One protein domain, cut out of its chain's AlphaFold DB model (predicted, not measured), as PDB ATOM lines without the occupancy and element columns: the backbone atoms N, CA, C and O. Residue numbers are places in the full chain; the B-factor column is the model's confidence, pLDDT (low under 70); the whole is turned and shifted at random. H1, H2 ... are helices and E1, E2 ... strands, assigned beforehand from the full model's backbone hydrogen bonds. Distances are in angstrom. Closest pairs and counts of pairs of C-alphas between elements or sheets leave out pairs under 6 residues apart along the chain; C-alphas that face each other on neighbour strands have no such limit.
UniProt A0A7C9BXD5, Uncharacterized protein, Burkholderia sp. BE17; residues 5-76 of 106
ATOM      1  N   ARG A   5      60.386 -17.270  14.222       78.56
ATOM      2  CA  ARG A   5      61.691 -17.857  13.895       78.56
ATOM      3  C   ARG A   5      61.999 -18.959  14.899       78.56
ATOM      4  O   ARG A   5      61.636 -18.856  16.068       78.56
ATOM      5  N   ARG A   6      62.619 -20.039  14.423       83.88
ATOM      6  CA  ARG A   6      62.860 -21.251  15.214       83.88
ATOM      7  C   ARG A   6      64.275 -21.750  14.978       83.88
ATOM      8  O   ARG A   6      64.696 -21.805  13.825       83.88
ATOM      9  N   ALA A   7      64.968 -22.140  16.039       83.38
ATOM     10  CA  ALA A   7      66.281 -22.770  15.963       83.38
ATOM     11  C   ALA A   7      66.289 -24.044  16.809       83.38
ATOM     12  O   ALA A   7      65.903 -24.015  17.973       83.38
ATOM     13  N   TYR A   8      66.696 -25.165  16.214       84.06
ATOM     14  CA  TYR A   8      66.767 -26.456  16.899       84.06
ATOM     15  C   TYR A   8      68.178 -26.703  17.430       84.06
ATOM     16  O   TYR A   8      69.151 -26.659  16.671       84.06
ATOM     17  N   CYS A   9      68.285 -26.978  18.726       80.69
ATOM     18  CA  CYS A   9      69.549 -27.193  19.417       80.69
ATOM     19  C   CYS A   9      69.914 -28.684  19.396       80.69
ATOM     20  O   CYS A   9      69.721 -29.417  20.363       80.69
ATOM     21  N   SER A  10      70.470 -29.155  18.273       77.62
ATOM     22  CA  SER A  10      70.998 -30.528  18.168       77.62
ATOM     23  C   SER A  10      72.288 -30.745  18.969       77.62
ATOM     24  O   SER A  10      72.656 -31.883  19.227       77.62
ATOM     25  N   THR A  11      72.957 -29.659  19.369       75.94
ATOM     26  CA  THR A  11      74.135 -29.605  20.253       75.94
ATOM     27  C   THR A  11      73.864 -28.593  21.367       75.94
ATOM     28  O   THR A  11      73.029 -27.704  21.178       75.94
ATOM     29  N   ARG A  12      74.566 -28.677  22.509       74.81
ATOM     30  CA  ARG A  12      74.477 -27.633  23.546       74.81
ATOM     31  C   ARG A  12      74.942 -26.302  22.960       74.81
ATOM     32  O   ARG A  12      76.058 -26.194  22.450       74.81
ATOM     33  N   ARG A  13      74.080 -25.293  23.027       77.50
ATOM     34  CA  ARG A  13      74.344 -23.944  22.518       77.50
ATOM     35  C   ARG A  13      73.914 -22.918  23.550       77.50
ATOM     36  O   ARG A  13      73.185 -23.213  24.496       77.50
ATOM     37  N   ARG A  14      74.385 -21.697  23.367       78.56
ATOM     38  CA  ARG A  14      73.979 -20.537  24.148       78.56
ATOM     39  C   ARG A  14      73.348 -19.523  23.216       78.56
ATOM     40  O   ARG A  14      73.740 -19.427  22.052       78.56
ATOM     41  N   TYR A  15      72.375 -18.784  23.721       81.94
ATOM     42  CA  TYR A  15      71.733 -17.718  22.975       81.94
ATOM     43  C   TYR A  15      71.588 -16.458  23.823       81.94
ATOM     44  O   TYR A  15      71.451 -16.522  25.043       81.94
ATOM     45  N   VAL A  16      71.613 -15.314  23.151       82.56
ATOM     46  CA  VAL A  16      71.239 -14.023  23.721       82.56
ATOM     47  C   VAL A  16      70.319 -13.326  22.734       82.56
ATOM     48  O   VAL A  16      70.519 -13.373  21.516       82.56
ATOM     49  N   THR A  17      69.276 -12.707  23.255       78.19
ATOM     50  CA  THR A  17      68.296 -11.957  22.483       78.19
ATOM     51  C   THR A  17      68.415 -10.484  22.854       78.19
ATOM     52  O   THR A  17      68.491 -10.123  24.025       78.19
ATOM     53  N   ARG A  18      68.517  -9.624  21.841       76.00
ATOM     54  CA  ARG A  18      68.741  -8.186  21.988       76.00
ATOM     55  C   ARG A  18      67.560  -7.415  21.425       76.00
ATOM     56  O   ARG A  18      67.162  -7.627  20.276       76.00
ATOM     57  N   CYS A  19      67.050  -6.494  22.233       67.19
ATOM     58  CA  CYS A  19      66.184  -5.420  21.775       67.19
ATOM     59  C   CYS A  19      67.020  -4.241  21.237       67.19
ATOM     60  O   CYS A  19      68.169  -4.068  21.652       67.19
ATOM     61  N   PRO A  20      66.460  -3.397  20.356       56.69
ATOM     62  CA  PRO A  20      67.037  -2.085  20.056       56.69
ATOM     63  C   PRO A  20      67.107  -1.258  21.352       56.69
ATOM     64  O   PRO A  20      66.139  -1.252  22.107       56.69
ATOM     65  N   THR A  21      68.160  -0.526  21.712       58.75
ATOM     66  CA  THR A  21      69.391  -0.076  21.051       58.75
ATOM     67  C   THR A  21      70.566  -1.042  21.237       58.75
ATOM     68  O   THR A  21      71.043  -1.275  22.348       58.75
ATOM     69  N   PHE A  22      71.077  -1.583  20.129       61.72
ATOM     70  CA  PHE A  22      72.201  -2.516  20.156       61.72
ATOM     71  C   PHE A  22      73.476  -1.807  20.623       61.72
ATOM     72  O   PHE A  22      74.014  -0.952  19.922       61.72
ATOM     73  N   SER A  23      73.976  -2.175  21.799       57.81
ATOM     74  CA  SER A  23      75.340  -1.820  22.191       57.81
ATOM     75  C   SER A  23      76.306  -2.671  21.364       57.81
ATOM     76  O   SER A  23      76.092  -3.880  21.214       57.81
ATOM     77  N   GLN A  24      77.338  -2.053  20.781       58.41
ATOM     78  CA  GLN A  24      78.395  -2.812  20.111       58.41
ATOM     79  C   GLN A  24      79.015  -3.762  21.127       58.41
ATOM     80  O   GLN A  24      79.379  -3.343  22.224       58.41
ATOM     81  N   ALA A  25      79.103  -5.039  20.770       61.06
ATOM     82  CA  ALA A  25      79.660  -6.034  21.661       61.06
ATOM     83  C   ALA A  25      80.878  -6.677  20.992       61.06
ATOM     84  O   ALA A  25      80.741  -7.212  19.886       61.06
ATOM     85  N   PRO A  26      82.064  -6.591  21.616       59.06
ATOM     86  CA  PRO A  26      83.248  -7.257  21.101       59.06
ATOM     87  C   PRO A  26      83.024  -8.771  21.147       59.06
ATOM     88  O   PRO A  26      82.508  -9.284  22.137       59.06
ATOM     89  N   LEU A  27      83.378  -9.476  20.070       62.56
ATOM     90  CA  LEU A  27      83.344 -10.936  20.041       62.56
ATOM     91  C   LEU A  27      84.635 -11.464  20.673       62.56
ATOM     92  O   LEU A  27      85.724 -11.097  20.244       62.56
ATOM     93  N   VAL A  28      84.519 -12.336  21.671       60.53
ATOM     94  CA  VAL A  28      85.679 -12.882  22.405       60.53
ATOM     95  C   VAL A  28      86.515 -13.863  21.561       60.53
ATOM     96  O   VAL A  28      87.710 -14.011  21.790       60.53
ATOM     97  N   ASP A  29      85.905 -14.535  20.580       60.81
ATOM     98  CA  ASP A  29      86.498 -15.710  19.909       60.81
ATOM     99  C   ASP A  29      87.333 -15.384  18.656       60.81
ATOM    100  O   ASP A  29      88.096 -16.204  18.151       60.81
ATOM    101  N   ALA A  30      87.206 -14.173  18.126       49.94
ATOM    102  CA  ALA A  30      87.966 -13.724  16.973       49.94
ATOM    103  C   ALA A  30      88.061 -12.210  17.055       49.94
ATOM    104  O   ALA A  30      87.042 -11.585  17.318       49.94
ATOM    105  N   ASP A  31      89.241 -11.651  16.799       52.72
ATOM    106  CA  ASP A  31      89.595 -10.220  16.755       52.72
ATOM    107  C   ASP A  31      88.768  -9.427  15.704       52.72
ATOM    108  O   ASP A  31      89.270  -8.870  14.730       52.72
ATOM    109  N   LYS A  32      87.442  -9.507  15.811       55.69
ATOM    110  CA  LYS A  32      86.412  -9.113  14.854       55.69
ATOM    111  C   LYS A  32      85.226  -8.595  15.655       55.69
ATOM    112  O   LYS A  32      84.612  -9.317  16.429       55.69
ATOM    113  N   SER A  33      84.861  -7.343  15.438       62.03
ATOM    114  CA  SER A  33      83.618  -6.773  15.952       62.03
ATOM    115  C   SER A  33      82.487  -7.026  14.956       62.03
ATOM    116  O   SER A  33      82.638  -6.717  13.772       62.03
ATOM    117  N   LEU A  34      81.347  -7.541  15.422       68.38
ATOM    118  CA  LEU A  34      80.131  -7.601  14.612       68.38
ATOM    119  C   LEU A  34      79.187  -6.472  15.020       68.38
ATOM    120  O   LEU A  34      78.645  -6.474  16.126       68.38
ATOM    121  N   ASP A  35      78.958  -5.532  14.104       69.75
ATOM    122  CA  ASP A  35      77.915  -4.528  14.273       69.75
ATOM    123  C   ASP A  35      76.554  -5.111  13.883       69.75
ATOM    124  O   ASP A  35      76.186  -5.165  12.711       69.75
ATOM    125  N   ILE A  36      75.800  -5.578  14.877       67.44
ATOM    126  CA  ILE A  36      74.470  -6.166  14.669       67.44
ATOM    127  C   ILE A  36      73.488  -5.121  14.118       67.44
ATOM    128  O   ILE A  36      72.602  -5.475  13.338       67.44
ATOM    129  N   ALA A  37      73.669  -3.838  14.458       67.12
ATOM    130  CA  ALA A  37      72.814  -2.760  13.967       67.12
ATOM    131  C   ALA A  37      72.916  -2.581  12.443       67.12
ATOM    132  O   ALA A  37      71.963  -2.120  11.823       67.12
ATOM    133  N   ALA A  38      74.022  -3.004  11.822       69.69
ATOM    134  CA  ALA A  38      74.190  -2.964  10.372       69.69
ATOM    135  C   ALA A  38      73.312  -3.987   9.618       69.69
ATOM    136  O   ALA A  38      73.137  -3.863   8.406       69.69
ATOM    137  N   PHE A  39      72.757  -4.992  10.307       70.50
ATOM    138  CA  PHE A  39      72.001  -6.095   9.696       70.50
ATOM    139  C   PHE A  39      70.497  -6.076  10.008       70.50
ATOM    140  O   PHE A  39      69.787  -7.020   9.654       70.50
ATOM    141  N   GLY A  40      69.994  -5.024  10.657       69.88
ATOM    142  CA  GLY A  40      68.585  -4.893  11.024       69.88
ATOM    143  C   GLY A  40      68.148  -3.439  11.147       69.88
ATOM    144  O   GLY A  40      68.947  -2.513  11.053       69.88
ATOM    145  N   THR A  41      66.857  -3.221  11.350       68.62
ATOM    146  CA  THR A  41      66.317  -1.906  11.690       68.62
ATOM    147  C   THR A  41      66.348  -1.693  13.208       68.62
ATOM    148  O   THR A  41      66.283  -2.658  13.970       68.62
ATOM    149  N   PRO A  42      66.352  -0.439  13.698       67.88
ATOM    150  CA  PRO A  42      66.206  -0.133  15.126       67.88
ATOM    151  C   PRO A  42      64.864  -0.556  15.746       67.88
ATOM    152  O   PRO A  42      64.592  -0.206  16.888       67.88
ATOM    153  N   ALA A  43      63.991  -1.236  15.003       68.56
ATOM    154  CA  ALA A  43      62.763  -1.834  15.510       68.56
ATOM    155  C   ALA A  43      62.836  -3.373  15.563       68.56
ATOM    156  O   ALA A  43      61.929  -3.994  16.116       68.56
ATOM    157  N   ASP A  44      63.894  -3.979  15.016       71.56
ATOM    158  CA  ASP A  44      64.041  -5.429  14.924       71.56
ATOM    159  C   ASP A  44      64.636  -6.026  16.201       71.56
ATOM    160  O   ASP A  44      65.499  -5.443  16.853       71.56
ATOM    161  N   LEU A  45      64.195  -7.238  16.537       73.69
ATOM    162  CA  LEU A  45      64.817  -8.059  17.570       73.69
ATOM    163  C   LEU A  45      65.893  -8.939  16.939       73.69
ATOM    164  O   LEU A  45      65.637  -9.632  15.951       73.69
ATOM    165  N   ALA A  46      67.077  -8.960  17.542       76.50
ATOM    166  CA  ALA A  46      68.163  -9.833  17.116       76.50
ATOM    167  C   ALA A  46      68.328 -10.989  18.105       76.50
ATOM    168  O   ALA A  46      68.394 -10.774  19.312       76.50
ATOM    169  N   ALA A  47      68.434 -12.216  17.600       79.25
ATOM    170  CA  ALA A  47      68.827 -13.381  18.388       79.25
ATOM    171  C   ALA A  47      70.189 -13.866  17.892       79.25
ATOM    172  O   ALA A  47      70.334 -14.187  16.711       79.25
ATOM    173  N   VAL A  48      71.174 -13.925  18.784       80.12
ATOM    174  CA  VAL A  48      72.500 -14.478  18.499       80.12
ATOM    175  C   VAL A  48      72.594 -15.847  19.155       80.12
ATOM    176  O   VAL A  48      72.293 -15.990  20.337       80.12
ATOM    177  N   ILE A  49      72.997 -16.861  18.387       80.81
ATOM    178  CA  ILE A  49      73.157 -18.244  18.853       80.81
ATOM    179  C   ILE A  49      74.601 -18.667  18.590       80.81
ATOM    180  O   ILE A  49      75.077 -18.574  17.460       80.81
ATOM    181  N   ALA A  50      75.287 -19.151  19.624       79.25
ATOM    182  CA  ALA A  50      76.699 -19.519  19.572       79.25
ATOM    183  C   ALA A  50      76.999 -20.776  20.411       79.25
ATOM    184  O   ALA A  50      76.191 -21.220  21.227       79.25
ATOM    185  N   THR A  51      78.155 -21.408  20.188       78.12
ATOM    186  CA  THR A  51      78.678 -22.512  21.031       78.12
ATOM    187  C   THR A  51      79.034 -22.030  22.439       78.12
ATOM    188  O   THR A  51      78.718 -22.678  23.440       78.12
ATOM    189  N   THR A  52      79.667 -20.869  22.522       76.69
ATOM    190  CA  THR A  52      80.134 -20.213  23.746       76.69
ATOM    191  C   THR A  52      79.622 -18.772  23.781       76.69
ATOM    192  O   THR A  52      79.279 -18.236  22.725       76.69
ATOM    193  N   PRO A  53      79.500 -18.146  24.970       78.62
ATOM    194  CA  PRO A  53      79.189 -16.723  25.058       78.62
ATOM    195  C   PRO A  53      80.239 -15.934  24.281       78.62
ATOM    196  O   PRO A  53      81.432 -16.142  24.489       78.62
ATOM    197  N   LEU A  54      79.799 -15.057  23.384       77.75
ATOM    198  CA  LEU A  54      80.717 -14.229  22.600       77.75
ATOM    199  C   LEU A  54      80.932 -12.848  23.226       77.75
ATOM    200  O   LEU A  54      81.745 -12.096  22.715       77.75
ATOM    201  N   THR A  55      80.190 -12.515  24.282       78.56
ATOM    202  CA  THR A  55      80.113 -11.195  24.929       78.56
ATOM    203  C   THR A  55      79.918 -11.393  26.436       78.56
ATOM    204  O   THR A  55      79.433 -12.450  26.843       78.56
ATOM    205  N   ASP A  56      80.219 -10.382  27.258       72.94
ATOM    206  CA  ASP A  56      80.065 -10.429  28.730       72.94
ATOM    207  C   ASP A  56      78.609 -10.303  29.227       72.94
ATOM    208  O   ASP A  56      78.341 -10.128  30.416       72.94
ATOM    209  N   GLU A  57      77.640 -10.364  28.318       77.62
ATOM    210  CA  GLU A  57      76.218 -10.319  28.650       77.62
ATOM    211  C   GLU A  57      75.757 -11.633  29.304       77.62
ATOM    212  O   GLU A  57      76.432 -12.663  29.260       77.62
ATOM    213  N   ALA A  58      74.560 -11.633  29.890       79.88
ATOM    214  CA  ALA A  58      73.951 -12.865  30.373       79.88
ATOM    215  C   ALA A  58      73.421 -13.693  29.188       79.88
ATOM    216  O   ALA A  58      72.405 -13.353  28.583       79.88
ATOM    217  N   TRP A  59      74.108 -14.788  28.856       84.19
ATOM    218  CA  TRP A  59      73.663 -15.738  27.835       84.19
ATOM    219  C   TRP A  59      72.807 -16.847  28.446       84.19
ATOM    220  O   TRP A  59      73.211 -17.509  29.406       84.19
ATOM    221  N   SER A  60      71.666 -17.115  27.823       84.50
ATOM    222  CA  SER A  60      70.798 -18.236  28.167       84.50
ATOM    223  C   SER A  60      71.306 -19.523  27.527       84.50
ATOM    224  O   SER A  60      71.853 -19.535  26.420       84.50
ATOM    225  N   ARG A  61      71.134 -20.642  28.228       83.44
ATOM    226  CA  ARG A  61      71.507 -21.963  27.721       83.44
ATOM    227  C   ARG A  61      70.333 -22.581  26.961       83.44
ATOM    228  O   ARG A  61      69.198 -22.503  27.413       83.44
ATOM    229  N   CYS A  62      70.627 -23.180  25.812       81.25
ATOM    230  CA  CYS A  62      69.711 -24.039  25.068       81.25
ATOM    231  C   CYS A  62      70.181 -25.484  25.253       81.25
ATOM    232  O   CYS A  62      71.317 -25.810  24.875       81.25
ATOM    233  N   GLU A  63      69.359 -26.326  25.880       83.56
ATOM    234  CA  GLU A  63      69.717 -27.722  26.099       83.56
ATOM    235  C   GLU A  63      69.566 -28.544  24.817       83.56
ATOM    236  O   GLU A  63      69.001 -28.126  23.802       83.56
ATOM    237  N   LEU A  64      70.139 -29.743  24.851       82.38
ATOM    238  CA  LEU A  64      70.045 -30.694  23.753       82.38
ATOM    239  C   LEU A  64      68.588 -31.078  23.505       82.38
ATOM    240  O   LEU A  64      67.913 -31.568  24.405       82.38
ATOM    241  N   GLY A  65      68.141 -30.918  22.262       82.81
ATOM    242  CA  GLY A  65      66.774 -31.236  21.864       82.81
ATOM    243  C   GLY A  65      65.770 -30.110  22.116       82.81
ATOM    244  O   GLY A  65      64.602 -30.276  21.770       82.81
ATOM    245  N   ASP A  66      66.199 -28.963  22.650       84.75
ATOM    246  CA  ASP A  66      65.335 -27.790  22.757       84.75
ATOM    247  C   ASP A  66      65.111 -27.132  21.388       84.75
ATOM    248  O   ASP A  66      65.973 -27.117  20.497       84.75
ATOM    249  N   LEU A  67      63.932 -26.532  21.235       86.12
ATOM    250  CA  LEU A  67      63.588 -25.649  20.134       86.12
ATOM    251  C   LEU A  67      63.464 -24.223  20.673       86.12
ATOM    252  O   LEU A  67      62.544 -23.910  21.426       86.12
ATOM    253  N   LEU A  68      64.379 -23.347  20.266       85.19
ATOM    254  CA  LEU A  68      64.291 -21.927  20.572       85.19
ATOM    255  C   LEU A  68      63.251 -21.280  19.659       85.19
ATOM    256  O   LEU A  68      63.387 -21.332  18.433       85.19
ATOM    257  N   ILE A  69      62.234 -20.657  20.251       84.25
ATOM    258  CA  ILE A  69      61.202 -19.904  19.537       84.25
ATOM    259  C   ILE A  69      61.400 -18.410  19.793       84.25
ATOM    260  O   ILE A  69      61.356 -17.959  20.936       84.25
ATOM    261  N   CYS A  70      61.546 -17.638  18.715       76.94
ATOM    262  CA  CYS A  70      61.535 -16.178  18.750       76.94
ATOM    263  C   CYS A  70      60.324 -15.661  17.968       76.94
ATOM    264  O   CYS A  70      60.055 -16.104  16.846       76.94
ATOM    265  N   SER A  71      59.593 -14.714  18.553       74.69
ATOM    266  CA  SER A  71      58.420 -14.094  17.933       74.69
ATOM    267  C   SER A  71      58.654 -12.606  17.693       74.69
ATOM    268  O   SER A  71      59.461 -11.993  18.376       74.69
ATOM    269  N   GLU A  72      57.918 -12.010  16.758       67.00
ATOM    270  CA  GLU A  72      57.983 -10.566  16.468       67.00
ATOM    271  C   GLU A  72      57.424  -9.672  17.596       67.00
ATOM    272  O   GLU A  72      57.330  -8.455  17.432       67.00
ATOM    273  N   ARG A  73      56.981 -10.231  18.736       61.59
ATOM    274  CA  ARG A  73      56.591  -9.396  19.882       61.59
ATOM    275  C   ARG A  73      57.841  -8.781  20.495       61.59
ATOM    276  O   ARG A  73      58.821  -9.486  20.648       61.59
ATOM    277  N   ARG A  74      57.749  -7.510  20.908       56.19
ATOM    278  CA  ARG A  74      58.785  -6.687  21.580       56.19
ATOM    279  C   ARG A  74      59.458  -7.317  22.805       56.19
ATOM    280  O   ARG A  74      60.342  -6.694  23.379       56.19
ATOM    281  N   ASP A  75      59.021  -8.493  23.221       59.50
ATOM    282  CA  ASP A  75      59.626  -9.227  24.310       59.50
ATOM    283  C   ASP A  75      60.972  -9.757  23.811       59.50
ATOM    284  O   ASP A  75      61.046 -10.592  22.908       59.50
ATOM    285  N   CYS A  76      62.048  -9.222  24.381       63.72
ATOM    286  CA  CYS A  76      63.419  -9.545  24.010       63.72
ATOM    287  C   CYS A  76      63.817 -10.962  24.429       63.72
ATOM    288  O   CYS A  76      65.004 -11.235  24.416       63.72
TER     289      CYS A  76
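This is residues 5 to 76 of the 106 residues of an uncharacterized protein of Burkholderia sp. BE17 (UniProt A0A7C9BXD5). With little regular structure, the domain sets two small antiparallel sheets, E3-E2-E4 and E1-E5, partly face to face, with H1 and a long loop, residues 19 to 35, toward one end. The 72 printed residues include E1, E2, H1, E3, E4 and E5 in chain order, mostly strand, with 28 residues in named elements. The whole is compact, with a radius of gyration of the C-alphas of 12.4 A and spans of 32 by 31 by 18 A.

E2 is residues 13 to 18, 16.7 A long; E3 is 46 to 50, 13.1 A; E4 is 60 to 62. E5, residues 66 to 71, 16.1 A, ends at C-alpha 71 (58.420, -14.094, 17.933). E1, residues 5 to 8, begins at C-alpha 5 (61.691, -17.857, 13.895). H1 is residues 36 to 39.

Inner strand E2 is antiparallel to E3 (N 16 to O 48, 3.0 A) and E4 (N 15 to O 60, 2.8 A). E1 and E5 are antiparallel (N 7 to O 68, 3.0 A). The closest C-alphas of E3 and E5, Ala 47 and Cys 70, are 7.8 A apart. H1 only grazes the three-stranded sheet; it is too short for an O i to N i+4 pair.

The printed part has no cut. The link E2 to H1 is long, 17 residues. Residues 19 to 38, 40 to 43 and 72 to 76 have pLDDT under 70.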